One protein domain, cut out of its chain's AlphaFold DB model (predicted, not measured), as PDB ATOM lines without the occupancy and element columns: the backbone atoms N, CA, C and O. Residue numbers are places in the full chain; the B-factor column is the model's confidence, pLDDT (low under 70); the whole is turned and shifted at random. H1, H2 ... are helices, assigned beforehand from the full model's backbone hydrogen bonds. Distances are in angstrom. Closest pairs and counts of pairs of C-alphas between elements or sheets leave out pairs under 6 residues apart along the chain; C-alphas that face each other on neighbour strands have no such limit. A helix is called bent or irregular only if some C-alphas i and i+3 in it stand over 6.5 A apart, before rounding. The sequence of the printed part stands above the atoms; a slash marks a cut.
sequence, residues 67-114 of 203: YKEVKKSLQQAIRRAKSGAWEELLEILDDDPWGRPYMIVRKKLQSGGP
ATOM      1  N   TYR A  67      63.841   8.401 237.113       94.50
ATOM      2  CA  TYR A  67      63.627   9.741 237.669       94.50
ATOM      3  C   TYR A  67      62.161  10.176 237.581       94.50
ATOM      4  O   TYR A  67      61.609  10.713 238.545       94.50
ATOM      5  N   LYS A  68      61.511   9.950 236.433       95.62
ATOM      6  CA  LYS A  68      60.098  10.284 236.251       95.62
ATOM      7  C   LYS A  68      59.211   9.514 237.214       95.62
ATOM      8  O   LYS A  68      58.319  10.128 237.794       95.62
ATOM      9  N   GLU A  69      59.450   8.224 237.403       95.25
ATOM     10  CA  GLU A  69      58.645   7.408 238.312       95.25
ATOM     11  C   GLU A  69      58.855   7.801 239.782       95.25
ATOM     12  O   GLU A  69      57.886   7.972 240.526       95.25
ATOM     13  N   VAL A  70      60.091   8.098 240.195       96.94
ATOM     14  CA  VAL A  70      60.375   8.641 241.538       96.94
ATOM     15  C   VAL A  70      59.714  10.010 241.737       96.94
ATOM     16  O   VAL A  70      59.089  10.276 242.761       96.94
ATOM     17  N   LYS A  71      59.769  10.891 240.736       96.06
ATOM     18  CA  LYS A  71      59.108  12.199 240.804       96.06
ATOM     19  C   LYS A  71      57.588  12.067 240.883       96.06
ATOM     20  O   LYS A  71      56.959  12.770 241.671       96.06
ATOM     21  N   LYS A  72      56.993  11.194 240.066       97.44
ATOM     22  CA  LYS A  72      55.547  10.942 240.062       97.44
ATOM     23  C   LYS A  72      55.089  10.378 241.399       97.44
ATOM     24  O   LYS A  72      54.117  10.889 241.944       97.44
ATOM     25  N   SER A  73      55.788   9.379 241.935       97.19
ATOM     26  CA  SER A  73      55.458   8.785 243.235       97.19
ATOM     27  C   SER A  73      55.557   9.809 244.368       97.19
ATOM     28  O   SER A  73      54.619   9.925 245.151       97.19
ATOM     29  N   LEU A  74      56.600  10.648 244.395       96.81
ATOM     30  CA  LEU A  74      56.701  11.752 245.355       96.81
ATOM     31  C   LEU A  74      55.553  12.760 245.201       96.81
ATOM     32  O   LEU A  74      54.934  13.158 246.185       96.81
ATOM     33  N   GLN A  75      55.229  13.168 243.973       97.38
ATOM     34  CA  GLN A  75      54.109  14.078 243.720       97.38
ATOM     35  C   GLN A  75      52.769  13.471 244.142       97.38
ATOM     36  O   GLN A  75      51.931  14.179 244.693       97.38
ATOM     37  N   GLN A  76      52.563  12.176 243.904       97.94
ATOM     38  CA  GLN A  76      51.379  11.452 244.353       97.94
ATOM     39  C   GLN A  76      51.320  11.382 245.878       97.94
ATOM     40  O   GLN A  76      50.263  11.655 246.435       97.94
ATOM     41  N   ALA A  77      52.435  11.095 246.553       97.94
ATOM     42  CA  ALA A  77      52.508  11.090 248.011       97.94
ATOM     43  C   ALA A  77      52.174  12.470 248.595       97.94
ATOM     44  O   ALA A  77      51.336  12.566 249.485       97.94
ATOM     45  N   ILE A  78      52.731  13.551 248.035       98.19
ATOM     46  CA  ILE A  78      52.409  14.926 248.448       98.19
ATOM     47  C   ILE A  78      50.931  15.239 248.205       98.19
ATOM     48  O   ILE A  78      50.293  15.848 249.056       98.19
ATOM     49  N   ARG A  79      50.376  14.853 247.050       98.12
ATOM     50  CA  ARG A  79      48.952  15.074 246.754       98.12
ATOM     51  C   ARG A  79      48.063  14.332 247.743       98.12
ATOM     52  O   ARG A  79      47.174  14.957 248.294       98.12
ATOM     53  N   ARG A  80      48.344  13.054 248.011       97.44
ATOM     54  CA  ARG A  80      47.612  12.245 248.996       97.44
ATOM     55  C   ARG A  80      47.698  12.847 250.393       97.44
ATOM     56  O   ARG A  80      46.670  13.017 251.026       97.44
ATOM     57  N   ALA A  81      48.894  13.240 250.830       97.94
ATOM     58  CA  ALA A  81      49.084  13.889 252.123       97.94
ATOM     59  C   ALA A  81      48.316  15.217 252.216       97.94
ATOM     60  O   ALA A  81      47.708  15.502 253.238       97.94
ATOM     61  N   LYS A  82      48.298  16.017 251.142       97.31
ATOM     62  CA  LYS A  82      47.508  17.254 251.091       97.31
ATOM     63  C   LYS A  82      46.006  16.995 251.110       97.31
ATOM     64  O   LYS A  82      45.302  17.737 251.777       97.31
ATOM     65  N   SER A  83      45.530  15.990 250.376       96.50
ATOM     66  CA  SER A  83      44.120  15.596 250.380       96.50
ATOM     67  C   SER A  83      43.690  15.114 251.763       96.50
ATOM     68  O   SER A  83      42.716  15.637 252.281       96.50
ATOM     69  N   GLY A  84      44.469  14.235 252.405       96.19
ATOM     70  CA  GLY A  84      44.188  13.774 253.769       96.19
ATOM     71  C   GLY A  84      44.208  14.911 254.791       96.19
ATOM     72  O   GLY A  84      43.259  15.079 255.541       96.19
ATOM     73  N   ALA A  85      45.218  15.786 254.748       93.19
ATOM     74  CA  ALA A  85      45.263  16.956 255.629       93.19
ATOM     75  C   ALA A  85      44.103  17.944 255.386       93.19
ATOM     76  O   ALA A  85      43.752  18.713 256.278       93.19
ATOM     77  N   TRP A  86      43.536  17.971 254.176       91.50
ATOM     78  CA  TRP A  86      42.349  18.767 253.875       91.50
ATOM     79  C   TRP A  86      41.074  18.112 254.415       91.50
ATOM     80  O   TRP A  86      40.240  18.815 254.974       91.50
ATOM     81  N   GLU A  87      40.948  16.790 254.301       94.00
ATOM     82  CA  GLU A  87      39.849  16.013 254.894       94.00
ATOM     83  C   GLU A  87      39.838  16.143 256.426       94.00
ATOM     84  O   GLU A  87      38.814  16.513 256.986       94.00
ATOM     85  N   GLU A  88      40.991  15.990 257.088       91.88
ATOM     86  CA  GLU A  88      41.140  16.216 258.538       91.88
ATOM     87  C   GLU A  88      40.748  17.646 258.949       91.88
ATOM     88  O   GLU A  88      40.167  17.871 260.009       91.88
ATOM     89  N   LEU A  89      41.070  18.647 258.121       88.31
ATOM     90  CA  LEU A  89      40.689  20.031 258.399       88.31
ATOM     91  C   LEU A  89      39.170  20.235 258.314       88.31
ATOM     92  O   LEU A  89      38.639  21.033 259.086       88.31
ATOM     93  N   LEU A  90      38.496  19.558 257.379       88.88
ATOM     94  CA  LEU A  90      37.039  19.600 257.239       88.88
ATOM     95  C   LEU A  90      36.346  18.877 258.396       88.88
ATOM     96  O   LEU A  90      35.387  19.411 258.933       88.88
ATOM     97  N   GLU A  91      36.874  17.738 258.839       91.75
ATOM     98  CA  GLU A  91      36.352  17.021 260.010       91.75
ATOM     99  C   GLU A  91      36.416  17.897 261.275       91.75
ATOM    100  O   GLU A  91      35.420  18.066 261.971       91.75
ATOM    101  N   ILE A  92      37.547  18.582 261.509       89.56
ATOM    102  CA  ILE A  92      37.672  19.549 262.617       89.56
ATOM    103  C   ILE A  92      36.700  20.728 262.460       89.56
ATOM    104  O   ILE A  92      36.263  21.289 263.461       89.56
ATOM    105  N   LEU A  93      36.401  21.154 261.227       87.31
ATOM    106  CA  LEU A  93      35.463  22.250 260.973       87.31
ATOM    107  C   LEU A  93      34.024  21.857 261.334       87.31
ATOM    108  O   LEU A  93      33.299  22.703 261.858       87.31
ATOM    109  N   ASP A  94      33.633  20.612 261.061       82.00
ATOM    110  CA  ASP A  94      32.305  20.094 261.392       82.00
ATOM    111  C   ASP A  94      32.120  19.927 262.914       82.00
ATOM    112  O   ASP A  94      31.037  20.212 263.431       82.00
ATOM    113  N   ASP A  95      33.178  19.553 263.643       88.50
ATOM    114  CA  ASP A  95      33.164  19.426 265.109       88.50
ATOM    115  C   ASP A  95      33.275  20.777 265.849       88.50
ATOM    116  O   ASP A  95      32.589  21.008 266.849       88.50
ATOM    117  N   ASP A  96      34.153  21.674 265.386       86.69
ATOM    118  CA  ASP A  96      34.386  23.001 265.970       86.69
ATOM    119  C   ASP A  96      34.459  24.089 264.878       86.69
ATOM    120  O   ASP A  96      35.544  24.427 264.373       86.69
ATOM    121  N   PRO A  97      33.316  24.722 264.553       80.06
ATOM    122  CA  PRO A  97      33.245  25.711 263.485       80.06
ATOM    123  C   PRO A  97      34.041  26.990 263.784       80.06
ATOM    124  O   PRO A  97      34.387  27.723 262.853       80.06
ATOM    125  N   TRP A  98      34.370  27.273 265.053       83.69
ATOM    126  CA  TRP A  98      35.062  28.505 265.465       83.69
ATOM    127  C   TRP A  98      36.515  28.309 265.906       83.69
ATOM    128  O   TRP A  98      37.184  29.278 266.276       83.69
ATOM    129  N   GLY A  99      37.038  27.091 265.798       86.56
ATOM    130  CA  GLY A  99      38.388  26.746 266.218       86.56
ATOM    131  C   GLY A  99      39.495  27.097 265.221       86.56
ATOM    132  O   GLY A  99      39.625  28.201 264.677       86.56
ATOM    133  N   ARG A 100      40.373  26.118 264.989       84.06
ATOM    134  CA  ARG A 100      41.568  26.257 264.138       84.06
ATOM    135  C   ARG A 100      41.242  26.587 262.672       84.06
ATOM    136  O   ARG A 100      41.935  27.459 262.134       84.06
ATOM    137  N   PRO A 101      40.230  25.974 262.020       85.12
ATOM    138  CA  PRO A 101      39.880  26.298 260.635       85.12
ATOM    139  C   PRO A 101      39.487  27.770 260.461       85.12
ATOM    140  O   PRO A 101      40.016  28.460 259.587       85.12
ATOM    141  N   TYR A 102      38.649  28.291 261.361       84.56
ATOM    142  CA  TYR A 102      38.231  29.692 261.368       84.56
ATOM    143  C   TYR A 102      39.413  30.657 261.513       84.56
ATOM    144  O   TYR A 102      39.537  31.627 260.761       84.56
ATOM    145  N   MET A 103      40.341  30.368 262.428       86.62
ATOM    146  CA  MET A 103      41.535  31.194 262.630       86.62
ATOM    147  C   MET A 103      42.466  31.197 261.411       86.62
ATOM    148  O   MET A 103      43.081  32.222 261.114       86.62
ATOM    149  N   ILE A 104      42.560  30.082 260.679       87.06
ATOM    150  CA  ILE A 104      43.314  30.012 259.420       87.06
ATOM    151  C   ILE A 104      42.671  30.925 258.370       87.06
ATOM    152  O   ILE A 104      43.381  31.729 257.763       87.06
ATOM    153  N   VAL A 105      41.348  30.854 258.187       85.44
ATOM    154  CA  VAL A 105      40.619  31.707 257.233       85.44
ATOM    155  C   VAL A 105      40.745  33.181 257.617       85.44
ATOM    156  O   VAL A 105      41.119  33.995 256.776       85.44
ATOM    157  N   ARG A 106      40.555  33.536 258.895       82.62
ATOM    158  CA  ARG A 106      40.726  34.920 259.367       82.62
ATOM    159  C   ARG A 106      42.126  35.461 259.101       82.62
ATOM    160  O   ARG A 106      42.253  36.557 258.567       82.62
ATOM    161  N   LYS A 107      43.176  34.682 259.374       83.56
ATOM    162  CA  LYS A 107      44.560  35.090 259.071       83.56
ATOM    163  C   LYS A 107      44.814  35.270 257.571       83.56
ATOM    164  O   LYS A 107      45.644  36.092 257.200       83.56
ATOM    165  N   LYS A 108      44.115  34.521 256.708       80.44
ATOM    166  CA  LYS A 108      44.175  34.685 255.244       80.44
ATOM    167  C   LYS A 108      43.418  35.915 254.750       80.44
ATOM    168  O   LYS A 108      43.848  36.529 253.783       80.44
ATOM    169  N   LEU A 109      42.328  36.290 255.412       76.81
ATOM    170  CA  LEU A 109      41.601  37.525 255.111       76.81
ATOM    171  C   LEU A 109      42.363  38.772 255.591       76.81
ATOM    172  O   LEU A 109      42.248  39.832 254.990       76.81
ATOM    173  N   GLN A 110      43.180  38.638 256.638       69.06
ATOM    174  CA  GLN A 110      43.955  39.732 257.240       69.06
ATOM    175  C   GLN A 110      45.316  39.998 256.575       69.06
ATOM    176  O   GLN A 110      46.029  40.915 256.979       69.06
ATOM    177  N   SER A 111      45.737  39.208 255.585       58.72
ATOM    178  CA  SER A 111      47.123  39.225 255.102       58.72
ATOM    179  C   SER A 111      47.437  40.326 254.078       58.72
ATOM    180  O   SER A 111      47.887  40.017 252.975       58.72
ATOM    181  N   GLY A 112      47.283  41.601 254.458       60.38
ATOM    182  CA  GLY A 112      48.054  42.671 253.807       60.38
ATOM    183  C   GLY A 112      47.417  44.050 253.634       60.38
ATOM    184  O   GLY A 112      47.976  44.842 252.882       60.38
ATOM    185  N   GLY A 113      46.301  44.367 254.288       65.75
ATOM    186  CA  GLY A 113      45.717  45.711 254.236       65.75
ATOM    187  C   GLY A 113      44.962  46.068 255.516       65.75
ATOM    188  O   GLY A 113      44.678  45.164 256.309       65.75
ATOM    189  N   PRO A 114      44.639  47.359 255.720       65.81
ATOM    190  CA  PRO A 114      43.680  47.776 256.735       65.81
ATOM    191  C   PRO A 114      42.414  46.905 256.639       65.81
ATOM    192  O   PRO A 114      42.014  46.579 255.513       65.81
TER     193      PRO A 114
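AT A GLANCE: This is residues 67 to 114 of the 203 residues of the protein "Reverse transcriptase" of Lasius niger (UniProt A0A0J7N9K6). One long, straight helix, H1, meets a much shorter one, H2, near its far end, and the two make a corner like an L with unequal arms. Most of H1, residues 67 to 88, sticks out free as the long arm, and the short arm is H2 with the tail of residues 110 to 114 after it. The printed part has 48 residues with two named helices, H1 then H2, and no named strand; its class is all helix. The whole is extended, with a radius of gyration of the C-alphas of 15.6 A, and only just flat, spanning 46 by 31 by 8 A.

IN THESE COORDINATES: H1 holds residues 67 to 95, from C-alpha 67 at (63.627, 9.741, 237.669) to C-alpha 95 at (33.164, 19.426, 265.109), 42.1 A away. Residues 96 to 99 follow as a tight link. H2 holds residues 100 to 109 and measures 14.4 A from its first to its last C-alpha; C-alpha 109 is at (41.601, 37.525, 255.111).

HOW THE PARTS SIT: H1 touches H2 with residues 89 to 93 alone. The closest C-alphas of the two helices are those of Leu 93 and Pro 101, 6.0 A apart. Their lines are about perpendicular, at 74 degrees, and their centres are 20.3 A apart. In both H1 and H2 every O i to N i+4 pair is within hydrogen-bond range. Neither helix is bent.

THE WHOLE: The two C-alphas farthest apart are those of Tyr 67 and Pro 114, at 47.0 A. The printed part has no cut and no long link. Residues 94 to 99 and 103 to 114 also stand free. The mean pLDDT of the printed part is 88.0, and the model's confidence is low, under 70, at residues 110 to 114.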